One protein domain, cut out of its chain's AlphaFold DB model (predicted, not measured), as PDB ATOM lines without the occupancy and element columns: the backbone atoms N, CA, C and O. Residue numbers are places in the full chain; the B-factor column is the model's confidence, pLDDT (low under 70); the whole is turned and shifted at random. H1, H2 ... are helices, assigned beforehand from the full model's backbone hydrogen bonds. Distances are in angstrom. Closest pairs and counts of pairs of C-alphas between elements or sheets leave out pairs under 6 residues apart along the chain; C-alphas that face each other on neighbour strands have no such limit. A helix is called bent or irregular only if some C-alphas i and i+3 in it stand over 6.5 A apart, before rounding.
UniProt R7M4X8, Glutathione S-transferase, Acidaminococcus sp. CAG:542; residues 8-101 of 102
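AT A GLANCE: This is residues 8 to 101 of the 102 residues of the protein "Glutathione S-transferase" of Acidaminococcus sp. CAG:542 (UniProt R7M4X8). One long, kinked helix, H1, runs through the middle, with H2 crossing one side of its stretch 13 to 17 and H4 packed on its stretch 18 to 22. Short H5 packs on H2, H6 lies at one end of the long axis, and at the other end residues 71 to 76 stick out from a long link. The printed part has 94 residues with six named helices, H1 to H6 in chain order, and no named strand; the class is all helix. It is compact, with a radius of gyration of the C-alphas of 14.2 A, yet elongated, spanning 50 by 28 by 25 A.

HOW THE PARTS SIT: Start at H1, residues 8 to 26, which is irregular: C-alphas 17 and 20 are 7.6 A apart, and it has a kink of 65 degrees near residue 20. Its residues 13 to 17 touch H2, residues 38 to 49, closest at the C-alphas of Phe 13 and Ala 44, 6.4 A, opposite ways at a steep tilt of 69 degrees, only just short of about perpendicular. Its residues 18 to 22 touch H4, residues 59 to 67, closest at C-alphas Val 22 and Arg 63, 6.9 A, the same way at a steep tilt of 59 degrees. H2 is the hub. It touches H5, residues 88 to 91, closest at C-alphas Lys 45 and Trp 90, 5.8 A. With 3 pairs of C-alphas within 8 A each, it only just touches H6, residues 96 to 100, closest at C-alphas Asn 42 and Arg 96, 6.4 A, and H3, residues 51 to 54, only at the corner, closest at C-alphas Tyr 48 and Gly 54, 4.4 A. H2 and H4 are apart. Every O i to N i+4 pair is within hydrogen-bond range in H2, H4 and H6, and 9 of 15 in H1; H3 and H5 are too short for such a pair.

IN THESE COORDINATES: Find C-alpha 8 at (-91.577, -100.162, 147.299); from there H1 runs 24.5 A to C-alpha 26. H2 spans 16.2 A from C-alpha 38 at (-100.820, -84.523, 140.639), and H4 12.1 A. H6 ends at C-alpha 100, (-103.362, -87.543, 154.009).

THE WHOLE: The C-alphas farthest apart, those of Glu 75 and Gly 101, are 49.7 A apart. The printed part has no cut. Look for long links from H1 to H2 and from H4 to H5; pLDDT is under 70 at residues 70 to 78.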
ATOM      1  N   PRO A   8     -90.965-100.569 148.565       97.81
ATOM      2  CA  PRO A   8     -91.577-100.162 147.299       97.81
ATOM      3  C   PRO A   8     -91.463 -98.663 147.002       97.81
ATOM      4  O   PRO A   8     -91.242 -98.294 145.850       97.81
ATOM      5  N   ASP A   9     -91.576 -97.811 148.024       98.06
ATOM      6  CA  ASP A   9     -91.476 -96.358 147.880       98.06
ATOM      7  C   ASP A   9     -90.060 -95.958 147.436       98.06
ATOM      8  O   ASP A   9     -89.885 -95.151 146.522       98.06
ATOM      9  N   ILE A  10     -89.043 -96.615 148.005       97.44
ATOM     10  CA  ILE A  10     -87.631 -96.436 147.639       97.44
ATOM     11  C   ILE A  10     -87.400 -96.825 146.177       97.44
ATOM     12  O   ILE A  10     -86.851 -96.044 145.396       97.44
ATOM     13  N   ARG A  11     -87.856 -98.016 145.775       97.88
ATOM     14  CA  ARG A  11     -87.697 -98.508 144.396       97.88
ATOM     15  C   ARG A  11     -88.418 -97.622 143.382       97.88
ATOM     16  O   ARG A  11     -87.892 -97.367 142.296       97.88
ATOM     17  N   LEU A  12     -89.610 -97.145 143.732       98.25
ATOM     18  CA  LEU A  12     -90.401 -96.281 142.867       98.25
ATOM     19  C   LEU A  12     -89.750 -94.902 142.714       98.25
ATOM     20  O   LEU A  12     -89.612 -94.421 141.589       98.25
ATOM     21  N   PHE A  13     -89.283 -94.296 143.807       98.44
ATOM     22  CA  PHE A  13     -88.647 -92.977 143.793       98.44
ATOM     23  C   PHE A  13     -87.469 -92.882 142.817       98.44
ATOM     24  O   PHE A  13     -87.338 -91.910 142.070       98.44
ATOM     25  N   VAL A  14     -86.628 -93.918 142.767       97.50
ATOM     26  CA  VAL A  14     -85.489 -93.984 141.835       97.50
ATOM     27  C   VAL A  14     -85.958 -93.859 140.379       97.50
ATOM     28  O   VAL A  14     -85.298 -93.213 139.564       97.50
ATOM     29  N   THR A  15     -87.121 -94.419 140.049       97.62
ATOM     30  CA  THR A  15     -87.714 -94.293 138.711       97.62
ATOM     31  C   THR A  15     -88.324 -92.907 138.500       97.62
ATOM     32  O   THR A  15     -88.055 -92.273 137.480       97.62
ATOM     33  N   LEU A  16     -89.096 -92.405 139.470       98.38
ATOM     34  CA  LEU A  16     -89.774 -91.105 139.381       98.38
ATOM     35  C   LEU A  16     -88.783 -89.939 139.227       98.38
ATOM     36  O   LEU A  16     -88.959 -89.099 138.349       98.38
ATOM     37  N   SER A  17     -87.698 -89.934 140.005       97.81
ATOM     38  CA  SER A  17     -86.642 -88.902 139.961       97.81
ATOM     39  C   SER A  17     -85.960 -88.757 138.594       97.81
ATOM     40  O   SER A  17     -85.442 -87.691 138.266       97.81
ATOM     41  N   ARG A  18     -85.979 -89.807 137.765       96.50
ATOM     42  CA  ARG A  18     -85.388 -89.820 136.415       96.50
ATOM     43  C   ARG A  18     -86.411 -89.582 135.306       96.50
ATOM     44  O   ARG A  18     -86.015 -89.420 134.152       96.50
ATOM     45  N   PHE A  19     -87.705 -89.579 135.627       97.88
ATOM     46  CA  PHE A  19     -88.764 -89.698 134.629       97.88
ATOM     47  C   PHE A  19     -88.791 -88.511 133.659       97.88
ATOM     48  O   PHE A  19     -88.526 -88.695 132.474       97.88
ATOM     49  N   ASP A  20     -89.017 -87.293 134.153       97.00
ATOM     50  CA  ASP A  20     -89.079 -86.096 133.296       97.00
ATOM     51  C   ASP A  20     -87.708 -85.655 132.785       97.00
ATOM     52  O   ASP A  20     -87.594 -85.100 131.693       97.00
ATOM     53  N   LEU A  21     -86.667 -85.928 133.573       95.00
ATOM     54  CA  LEU A  21     -85.286 -85.576 133.264       95.00
ATOM     55  C   LEU A  21     -84.706 -86.402 132.110       95.00
ATOM     56  O   LEU A  21     -83.906 -85.888 131.331       95.00
ATOM     57  N   VAL A  22     -85.055 -87.689 132.042       93.00
ATOM     58  CA  VAL A  22     -84.445 -88.650 131.118       93.00
ATOM     59  C   VAL A  22     -85.513 -89.403 130.345       93.00
ATOM     60  O   VAL A  22     -85.583 -89.298 129.124       93.00
ATOM     61  N   PHE A  23     -86.332 -90.196 131.035       93.69
ATOM     62  CA  PHE A  23     -87.131 -91.240 130.391       93.69
ATOM     63  C   PHE A  23     -88.166 -90.673 129.420       93.69
ATOM     64  O   PHE A  23     -88.303 -91.195 128.313       93.69
ATOM     65  N   TYR A  24     -88.820 -89.573 129.796       95.12
ATOM     66  CA  TYR A  24     -89.824 -88.893 128.984       95.12
ATOM     67  C   TYR A  24     -89.301 -88.569 127.578       95.12
ATOM     68  O   TYR A  24     -89.974 -88.847 126.591       95.12
ATOM     69  N   GLN A  25     -88.082 -88.031 127.466       88.50
ATOM     70  CA  GLN A  25     -87.500 -87.662 126.172       88.50
ATOM     71  C   GLN A  25     -86.707 -88.806 125.539       88.50
ATOM     72  O   GLN A  25     -86.844 -89.062 124.349       88.50
ATOM     73  N   LYS A  26     -85.874 -89.494 126.328       87.44
ATOM     74  CA  LYS A  26     -84.909 -90.480 125.825       87.44
ATOM     75  C   LYS A  26     -85.558 -91.803 125.418       87.44
ATOM     76  O   LYS A  26     -85.132 -92.415 124.446       87.44
ATOM     77  N   TYR A  27     -86.553 -92.261 126.174       89.38
ATOM     78  CA  TYR A  27     -87.202 -93.559 125.956       89.38
ATOM     79  C   TYR A  27     -88.613 -93.430 125.385       89.38
ATOM     80  O   TYR A  27     -89.338 -94.419 125.319       89.38
ATOM     81  N   TYR A  28     -89.007 -92.221 124.980       90.88
ATOM     82  CA  TYR A  28     -90.294 -91.940 124.343       90.88
ATOM     83  C   TYR A  28     -91.519 -92.370 125.168       90.88
ATOM     84  O   TYR A  28     -92.616 -92.518 124.634       90.88
ATOM     85  N   VAL A  29     -91.373 -92.524 126.490       95.06
ATOM     86  CA  VAL A  29     -92.490 -92.772 127.419       95.06
ATOM     87  C   VAL A  29     -93.226 -91.463 127.721       95.06
ATOM     88  O   VAL A  29     -93.336 -91.016 128.860       95.06
ATOM     89  N   ASN A  30     -93.712 -90.812 126.665       96.06
ATOM     90  CA  ASN A  30     -93.996 -89.380 126.640       96.06
ATOM     91  C   ASN A  30     -95.488 -89.009 126.615       96.06
ATOM     92  O   ASN A  30     -95.833 -87.873 126.283       96.06
ATOM     93  N   LYS A  31     -96.385 -89.925 127.007       97.12
ATOM     94  CA  LYS A  31     -97.836 -89.650 127.079       97.12
ATOM     95  C   LYS A  31     -98.148 -88.411 127.928       97.12
ATOM     96  O   LYS A  31     -98.994 -87.609 127.546       97.12
ATOM     97  N   LYS A  32     -97.497 -88.293 129.086       97.81
ATOM     98  CA  LYS A  32     -97.527 -87.145 130.005       97.81
ATOM     99  C   LYS A  32     -96.255 -87.159 130.849       97.81
ATOM    100  O   LYS A  32     -95.706 -88.239 131.074       97.81
ATOM    101  N   ARG A  33     -95.815 -85.995 131.314       97.88
ATOM    102  CA  ARG A  33     -94.707 -85.868 132.268       97.88
ATOM    103  C   ARG A  33     -95.160 -86.291 133.663       97.88
ATOM    104  O   ARG A  33     -96.358 -86.303 133.941       97.88
ATOM    105  N   LEU A  34     -94.224 -86.596 134.555       98.31
ATOM    106  CA  LEU A  34     -94.489 -86.853 135.968       98.31
ATOM    107  C   LEU A  34     -95.214 -85.667 136.607       98.31
ATOM    108  O   LEU A  34     -96.223 -85.881 137.276       98.31
ATOM    109  N   VAL A  35     -94.767 -84.435 136.331       98.12
ATOM    110  CA  VAL A  35     -95.401 -83.205 136.848       98.12
ATOM    111  C   VAL A  35     -96.881 -83.072 136.470       98.12
ATOM    112  O   VAL A  35     -97.645 -82.423 137.179       98.12
ATOM    113  N   ASP A  36     -97.316 -83.718 135.383       98.19
ATOM    114  CA  ASP A  36     -98.699 -83.669 134.903       98.19
ATOM    115  C   ASP A  36     -99.615 -84.696 135.622       98.19
ATOM    116  O   ASP A  36    -100.809 -84.788 135.313       98.19
ATOM    117  N   TYR A  37     -99.082 -85.485 136.568       98.19
ATOM    118  CA  TYR A  37     -99.824 -86.424 137.418       98.19
ATOM    119  C   TYR A  37     -99.832 -85.945 138.878       98.19
ATOM    120  O   TYR A  37     -98.933 -86.316 139.632       98.19
ATOM    121  N   PRO A  38    -100.858 -85.205 139.341       97.12
ATOM    122  CA  PRO A  38    -100.820 -84.523 140.639       97.12
ATOM    123  C   PRO A  38    -100.479 -85.428 141.830       97.12
ATOM    124  O   PRO A  38     -99.611 -85.100 142.630       97.12
ATOM    125  N   ASN A  39    -101.100 -86.610 141.918       97.69
ATOM    126  CA  ASN A  39    -100.845 -87.537 143.025       97.69
ATOM    127  C   ASN A  39     -99.431 -88.135 142.980       97.69
ATOM    128  O   ASN A  39     -98.792 -88.239 144.021       97.69
ATOM    129  N   LEU A  40     -98.937 -88.521 141.796       98.19
ATOM    130  CA  LEU A  40     -97.586 -89.081 141.651       98.19
ATOM    131  C   LEU A  40     -96.519 -88.009 141.842       98.19
ATOM    132  O   LEU A  40     -95.491 -88.279 142.454       98.19
ATOM    133  N   TRP A  41     -96.770 -86.800 141.346       98.50
ATOM    134  CA  TRP A  41     -95.840 -85.694 141.468       98.50
ATOM    135  C   TRP A  41     -95.684 -85.254 142.918       98.50
ATOM    136  O   TRP A  41     -94.569 -85.220 143.434       98.50
ATOM    137  N   ASN A  42     -96.796 -85.014 143.618       98.31
ATOM    138  CA  ASN A  42     -96.738 -84.644 145.028       98.31
ATOM    139  C   ASN A  42     -96.182 -85.773 145.899       98.31
ATOM    140  O   ASN A  42     -95.453 -85.488 146.839       98.31
ATOM    141  N   TYR A  43     -96.438 -87.039 145.560       98.06
ATOM    142  CA  TYR A  43     -95.786 -88.175 146.214       98.06
ATOM    143  C   TYR A  43     -94.265 -88.205 145.978       98.06
ATOM    144  O   TYR A  43     -93.501 -88.439 146.912       98.06
ATOM    145  N   ALA A  44     -93.798 -87.927 144.757       98.44
ATOM    146  CA  ALA A  44     -92.369 -87.863 144.462       98.44
ATOM    147  C   ALA A  44     -91.682 -86.720 145.226       98.44
ATOM    148  O   ALA A  44     -90.602 -86.928 145.776       98.44
ATOM    149  N   LYS A  45     -92.321 -85.544 145.297       98.31
ATOM    150  CA  LYS A  45     -91.834 -84.386 146.063       98.31
ATOM    151  C   LYS A  45     -91.825 -84.630 147.570       98.31
ATOM    152  O   LYS A  45     -90.882 -84.232 148.242       98.31
ATOM    153  N   ASP A  46     -92.840 -85.307 148.096       97.75
ATOM    154  CA  ASP A  46     -92.915 -85.717 149.502       97.75
ATOM    155  C   ASP A  46     -91.726 -86.608 149.877       97.75
ATOM    156  O   ASP A  46     -90.976 -86.287 150.799       97.75
ATOM    157  N   LEU A  47     -91.436 -87.632 149.066       98.00
ATOM    158  CA  LEU A  47     -90.225 -88.436 149.243       98.00
ATOM    159  C   LEU A  47     -88.948 -87.610 149.071       98.00
ATOM    160  O   LEU A  47     -88.064 -87.708 149.911       98.00
ATOM    161  N   TYR A  48     -88.845 -86.781 148.030       98.44
ATOM    162  CA  TYR A  48     -87.663 -85.950 147.774       98.44
ATOM    163  C   TYR A  48     -87.348 -84.993 148.937       98.44
ATOM    164  O   TYR A  48     -86.182 -84.828 149.285       98.44
ATOM    165  N   SER A  49     -88.373 -84.434 149.591       97.12
ATOM    166  CA  SER A  49     -88.219 -83.541 150.749       97.12
ATOM    167  C   SER A  49     -87.591 -84.224 151.972       97.12
ATOM    168  O   SER A  49     -87.049 -83.557 152.855       97.12
ATOM    169  N   ASN A  50     -87.608 -85.562 152.023       96.44
ATOM    170  CA  ASN A  50     -86.879 -86.321 153.025       96.44
ATOM    171  C   ASN A  50     -85.371 -86.334 152.680       96.44
ATOM    172  O   ASN A  50     -84.997 -86.817 151.604       96.44
ATOM    173  N   PRO A  51     -84.477 -85.904 153.595       97.25
ATOM    174  CA  PRO A  51     -83.034 -85.844 153.344       97.25
ATOM    175  C   PRO A  51     -82.404 -87.162 152.876       97.25
ATOM    176  O   PRO A  51     -81.430 -87.138 152.128       97.25
ATOM    177  N   ALA A  52     -82.961 -88.313 153.271       96.56
ATOM    178  CA  ALA A  52     -82.481 -89.624 152.834       96.56
ATOM    179  C   ALA A  52     -82.676 -89.868 151.325       96.56
ATOM    180  O   ALA A  52     -81.961 -90.679 150.735       96.56
ATOM    181  N   PHE A  53     -83.618 -89.165 150.698       98.25
ATOM    182  CA  PHE A  53     -83.922 -89.258 149.273       98.25
ATOM    183  C   PHE A  53     -83.327 -88.071 148.511       98.25
ATOM    184  O   PHE A  53     -82.460 -88.269 147.656       98.25
ATOM    185  N   GLY A  54     -83.741 -86.840 148.839       97.25
ATOM    186  CA  GLY A  54     -83.291 -85.627 148.146       97.25
ATOM    187  C   GLY A  54     -81.785 -85.408 148.265       97.25
ATOM    188  O   GLY A  54     -81.113 -85.168 147.265       97.25
ATOM    189  N   GLY A  55     -81.217 -85.644 149.453       97.50
ATOM    190  CA  GLY A  55     -79.774 -85.531 149.696       97.50
ATOM    191  C   GLY A  55     -78.911 -86.518 148.897       97.50
ATOM    192  O   GLY A  55     -77.706 -86.317 148.788       97.50
ATOM    193  N   ASN A  56     -79.516 -87.556 148.309       97.38
ATOM    194  CA  ASN A  56     -78.848 -88.557 147.470       97.38
ATOM    195  C   ASN A  56     -79.231 -88.446 145.979       97.38
ATOM    196  O   ASN A  56     -78.960 -89.360 145.195       97.38
ATOM    197  N   THR A  57     -79.876 -87.347 145.572       97.75
ATOM    198  CA  THR A  57     -80.405 -87.156 144.217       97.75
ATOM    199  C   THR A  57     -79.662 -86.028 143.495       97.75
ATOM    200  O   THR A  57     -79.998 -84.860 143.629       97.75
ATOM    201  N   ASP A  58     -78.665 -86.381 142.676       96.81
ATOM    202  CA  ASP A  58     -77.943 -85.428 141.817       96.81
ATOM    203  C   ASP A  58     -78.464 -85.485 140.369       96.81
ATOM    204  O   ASP A  58     -78.151 -86.400 139.595       96.81
ATOM    205  N   PHE A  59     -79.270 -84.488 139.995       96.19
ATOM    206  CA  PHE A  59     -79.861 -84.378 138.660       96.19
ATOM    207  C   PHE A  59     -78.842 -84.104 137.549       96.19
ATOM    208  O   PHE A  59     -79.042 -84.560 136.420       96.19
ATOM    209  N   ASP A  60     -77.741 -83.408 137.832       93.69
ATOM    210  CA  ASP A  60     -76.704 -83.151 136.831       93.69
ATOM    211  C   ASP A  60     -75.916 -84.430 136.527       93.69
ATOM    212  O   ASP A  60     -75.756 -84.812 135.361       93.69
ATOM    213  N   SER A  61     -75.520 -85.159 137.572       92.44
ATOM    214  CA  SER A  61     -74.866 -86.464 137.442       92.44
ATOM    215  C   SER A  61     -75.754 -87.477 136.716       92.44
ATOM    216  O   SER A  61     -75.298 -88.148 135.781       92.44
ATOM    217  N   MET A  62     -77.049 -87.541 137.054       92.88
ATOM    218  CA  MET A  62     -78.007 -88.391 136.342       92.88
ATOM    219  C   MET A  62     -78.072 -88.037 134.855       92.88
ATOM    220  O   MET A  62     -77.901 -88.911 134.003       92.88
ATOM    221  N   ARG A  63     -78.243 -86.758 134.519       90.31
ATOM    222  CA  ARG A  63     -78.314 -86.312 133.127       90.31
ATOM    223  C   ARG A  63     -77.046 -86.683 132.347       90.31
ATOM    224  O   ARG A  63     -77.133 -87.263 131.266       90.31
ATOM    225  N   LYS A  64     -75.861 -86.440 132.911       88.88
ATOM    226  CA  LYS A  64     -74.579 -86.832 132.299       88.88
ATOM    227  C   LYS A  64     -74.490 -88.341 132.081       88.88
ATOM    228  O   LYS A  64     -74.112 -88.783 130.996       88.88
ATOM    229  N   ARG A  65     -74.886 -89.145 133.072       88.75
ATOM    230  CA  ARG A  65     -74.866 -90.607 132.955       88.75
ATOM    231  C   ARG A  65     -75.711 -91.094 131.779       88.75
ATOM    232  O   ARG A  65     -75.238 -91.935 131.023       88.75
ATOM    233  N   PHE A  66     -76.919 -90.559 131.607       87.81
ATOM    234  CA  PHE A  66     -77.838 -91.037 130.572       87.81
ATOM    235  C   PHE A  66     -77.598 -90.437 129.183       87.81
ATOM    236  O   PHE A  66     -77.897 -91.105 128.203       87.81
ATOM    237  N   TYR A  67     -77.059 -89.225 129.052       82.50
ATOM    238  CA  TYR A  67     -76.885 -88.588 127.734       82.50
ATOM    239  C   TYR A  67     -75.439 -88.586 127.216       82.50
ATOM    240  O   TYR A  67     -75.228 -88.427 126.016       82.50
ATOM    241  N   TYR A  68     -74.441 -88.776 128.088       78.44
ATOM    242  CA  TYR A  68     -73.022 -88.729 127.707       78.44
ATOM    243  C   TYR A  68     -72.297 -90.073 127.849       78.44
ATOM    244  O   TYR A  68     -71.504 -90.434 126.980       78.44
ATOM    245  N   VAL A  69     -72.551 -90.798 128.945       74.25
ATOM    246  CA  VAL A  69     -71.804 -92.018 129.317       74.25
ATOM    247  C   VAL A  69     -72.502 -93.307 128.866       74.25
ATOM    248  O   VAL A  69     -71.889 -94.369 128.884       74.25
ATOM    249  N   ASP A  70     -73.775 -93.237 128.479       69.75
ATOM    250  CA  ASP A  70     -74.540 -94.426 128.109       69.75
ATOM    251  C   ASP A  70     -73.924 -95.167 126.903       69.75
ATOM    252  O   ASP A  70     -73.352 -94.563 125.996       69.75
ATOM    253  N   HIS A  71     -74.081 -96.489 126.892       68.94
ATOM    254  CA  HIS A  71     -73.679 -97.401 125.825       68.94
ATOM    255  C   HIS A  71     -74.628 -97.362 124.619       68.94
ATOM    256  O   HIS A  71     -74.545 -98.228 123.751       68.94
ATOM    257  N   THR A  72     -75.540 -96.385 124.559       68.12
ATOM    258  CA  THR A  72     -76.374 -96.163 123.376       68.12
ATOM    259  C   THR A  72     -75.463 -95.861 122.177       68.12
ATOM    260  O   THR A  72     -74.609 -94.968 122.286       68.12
ATOM    261  N   PRO A  73     -75.601 -96.587 121.052       68.12
ATOM    262  CA  PRO A  73     -74.876 -96.288 119.824       68.12
ATOM    263  C   PRO A  73     -75.011 -94.810 119.442       68.12
ATOM    264  O   PRO A  73     -76.076 -94.211 119.577       68.12
ATOM    265  N   TYR A  74     -73.919 -94.202 118.973       65.00
ATOM    266  CA  TYR A  74     -73.899 -92.776 118.610       65.00
ATOM    267  C   TYR A  74     -74.936 -92.427 117.527       65.00
ATOM    268  O   TYR A  74     -75.463 -91.320 117.500       65.00
ATOM    269  N   GLU A  75     -75.225 -93.385 116.651       68.94
ATOM    270  CA  GLU A  75     -76.198 -93.282 115.563       68.94
ATOM    271  C   GLU A  75     -77.660 -93.201 116.034       68.94
ATOM    272  O   GLU A  75     -78.480 -92.607 115.339       68.94
ATOM    273  N   ASP A  76     -77.970 -93.694 117.236       64.69
ATOM    274  CA  ASP A  76     -79.335 -93.704 117.778       64.69
ATOM    275  C   ASP A  76     -79.706 -92.393 118.488       64.69
ATOM    276  O   ASP A  76     -80.886 -92.051 118.597       64.69
ATOM    277  N   PHE A  77     -78.718 -91.643 118.992       63.22
ATOM    278  CA  PHE A  77     -78.956 -90.332 119.590       63.22
ATOM    279  C   PHE A  77     -77.699 -89.454 119.518       63.22
ATOM    280  O   PHE A  77     -76.639 -89.858 120.012       63.22
ATOM    281  N   PRO A  78     -77.789 -88.216 118.995       66.38
ATOM    282  CA  PRO A  78     -76.679 -87.282 119.107       66.38
ATOM    283  C   PRO A  78     -76.395 -87.074 120.599       66.38
ATOM    284  O   PRO A  78     -77.333 -86.906 121.378       66.38
ATOM    285  N   ARG A  79     -75.119 -87.099 121.017       74.56
ATOM    286  CA  ARG A  79     -74.673 -86.925 122.422       74.56
ATOM    287  C   ARG A  79     -74.891 -85.496 122.944       74.56
ATOM    288  O   ARG A  79     -73.984 -84.843 123.457       74.56
ATOM    289  N   ILE A  80     -76.101 -84.993 122.757       80.81
ATOM    290  CA  ILE A  80     -76.604 -83.704 123.183       80.81
ATOM    291  C   ILE A  80     -77.261 -83.922 124.534       80.81
ATOM    292  O   ILE A  80     -78.127 -84.778 124.701       80.81
ATOM    293  N   VAL A  81     -76.833 -83.119 125.496       85.12
ATOM    294  CA  VAL A  81     -77.348 -83.136 126.857       85.12
ATOM    295  C   VAL A  81     -78.434 -82.059 126.974       85.12
ATOM    296  O   VAL A  81     -78.100 -80.870 126.922       85.12
ATOM    297  N   PRO A  82     -79.726 -82.416 127.115       88.00
ATOM    298  CA  PRO A  82     -80.790 -81.425 127.252       88.00
ATOM    299  C   PRO A  82     -80.609 -80.634 128.546       88.00
ATOM    300  O   PRO A  82     -80.478 -81.228 129.608       88.00
ATOM    301  N   LYS A  83     -80.626 -79.296 128.496       88.69
ATOM    302  CA  LYS A  83     -80.508 -78.472 129.718       88.69
ATOM    303  C   LYS A  83     -81.756 -78.514 130.603       88.69
ATOM    304  O   LYS A  83     -81.642 -78.325 131.806       88.69
ATOM    305  N   GLY A  84     -82.926 -78.742 130.009       89.81
ATOM    306  CA  GLY A  84     -84.182 -78.895 130.742       89.81
ATOM    307  C   GLY A  84     -84.381 -80.312 131.302       89.81
ATOM    308  O   GLY A  84     -83.545 -81.191 131.062       89.81
ATOM    309  N   PRO A  85     -85.483 -80.548 132.033       93.94
ATOM    310  CA  PRO A  85     -86.346 -79.526 132.633       93.94
ATOM    311  C   PRO A  85     -85.630 -78.772 133.775       93.94
ATOM    312  O   PRO A  85     -84.537 -79.167 134.189       93.94
ATOM    313  N   ASP A  86     -86.223 -77.667 134.243       95.56
ATOM    314  CA  ASP A  86     -85.783 -77.008 135.479       95.56
ATOM    315  C   ASP A  86     -86.113 -77.914 136.669       95.56
ATOM    316  O   ASP A  86     -87.254 -78.341 136.826       95.56
ATOM    317  N   MET A  87     -85.098 -78.234 137.472       96.44
ATOM    318  CA  MET A  87     -85.223 -79.148 138.606       96.44
ATOM    319  C   MET A  87     -85.509 -78.422 139.921       96.44
ATOM    320  O   MET A  87     -85.805 -79.089 140.907       96.44
ATOM    321  N   SER A  88     -85.487 -77.083 139.937       96.75
ATOM    322  CA  SER A  88     -85.889 -76.289 141.108       96.75
ATOM    323  C   SER A  88     -87.323 -76.599 141.561       96.75
ATOM    324  O   SER A  88     -87.626 -76.527 142.748       96.75
ATOM    325  N   ILE A  89     -88.173 -77.062 140.636       97.31
ATOM    326  CA  ILE A  89     -89.561 -77.474 140.889       97.31
ATOM    327  C   ILE A  89     -89.700 -78.614 141.913       97.31
ATOM    328  O   ILE A  89     -90.780 -78.813 142.465       97.31
ATOM    329  N   TRP A  90     -88.639 -79.392 142.162       98.00
ATOM    330  CA  TRP A  90     -88.644 -80.450 143.181       98.00
ATOM    331  C   TRP A  90     -88.654 -79.894 144.608       98.00
ATOM    332  O   TRP A  90     -89.148 -80.566 145.509       98.00
ATOM    333  N   GLU A  91     -88.164 -78.665 144.794       97.62
ATOM    334  CA  GLU A  91     -88.137 -77.962 146.082       97.62
ATOM    335  C   GLU A  91     -89.472 -77.256 146.392       97.62
ATOM    336  O   GLU A  91     -89.676 -76.734 147.488       97.62
ATOM    337  N   GLU A  92     -90.408 -77.219 145.438       97.44
ATOM    338  CA  GLU A  92     -91.727 -76.625 145.653       97.44
ATOM    339  C   GLU A  92     -92.571 -77.456 146.634       97.44
ATOM    340  O   GLU A  92     -92.592 -78.690 146.544       97.44
ATOM    341  N   PRO A  93     -93.387 -76.817 147.492       96.75
ATOM    342  CA  PRO A  93     -94.208 -77.521 148.476       96.75
ATOM    343  C   PRO A  93     -95.137 -78.553 147.825       96.75
ATOM    344  O   PRO A  93     -95.666 -78.347 146.729       96.75
ATOM    345  N   ASN A  94     -95.332 -79.683 148.501       96.31
ATOM    346  CA  ASN A  94     -96.291 -80.717 148.116       96.31
ATOM    347  C   ASN A  94     -97.544 -80.652 149.011       96.31
ATOM    348  O   ASN A  94     -97.524 -80.031 150.070       96.31
ATOM    349  N   ASP A  95     -98.628 -81.305 148.588       96.56
ATOM    350  CA  ASP A  95     -99.931 -81.284 149.274       96.56
ATOM    351  C   ASP A  95    -100.241 -82.569 150.067       96.56
ATOM    352  O   ASP A  95    -101.373 -82.787 150.507       96.56
ATOM    353  N   ARG A  96     -99.257 -83.461 150.240       94.88
ATOM    354  CA  ARG A  96     -99.487 -84.804 150.794       94.88
ATOM    355  C   ARG A  96     -99.868 -84.755 152.266       94.88
ATOM    356  O   ARG A  96    -100.803 -85.448 152.663       94.88
ATOM    357  N   ALA A  97     -99.182 -83.923 153.046       92.25
ATOM    358  CA  ALA A  97     -99.465 -83.755 154.467       92.25
ATOM    359  C   ALA A  97    -100.871 -83.180 154.714       92.25
ATOM    360  O   ALA A  97    -101.547 -83.612 155.636       92.25
ATOM    361  N   GLU A  98    -101.344 -82.264 153.866       92.75
ATOM    362  CA  GLU A  98    -102.700 -81.711 153.964       92.75
ATOM    363  C   GLU A  98    -103.768 -82.757 153.609       92.75
ATOM    364  O   GLU A  98    -104.772 -82.892 154.300       92.75
ATOM    365  N   LYS A  99    -103.550 -83.523 152.535       92.31
ATOM    366  CA  LYS A  99    -104.539 -84.486 152.029       92.31
ATOM    367  C   LYS A  99    -104.622 -85.784 152.825       92.31
ATOM    368  O   LYS A  99    -105.670 -86.427 152.821       92.31
ATOM    369  N   PHE A 100    -103.509 -86.212 153.412       89.50
ATOM    370  CA  PHE A 100    -103.362 -87.543 154.009       89.50
ATOM    371  C   PHE A 100    -102.776 -87.511 155.425       89.50
ATOM    372  O   PHE A 100    -102.566 -88.573 156.011       89.50
ATOM    373  N   GLY A 101    -102.494 -86.325 155.972       80.50
ATOM    374  CA  GLY A 101    -102.125 -86.165 157.375       80.50
ATOM    375  C   GLY A 101    -103.265 -86.611 158.288       80.50
ATOM    376  O   GLY A 101    -104.438 -86.418 157.967       80.50
TER     377      GLY A 101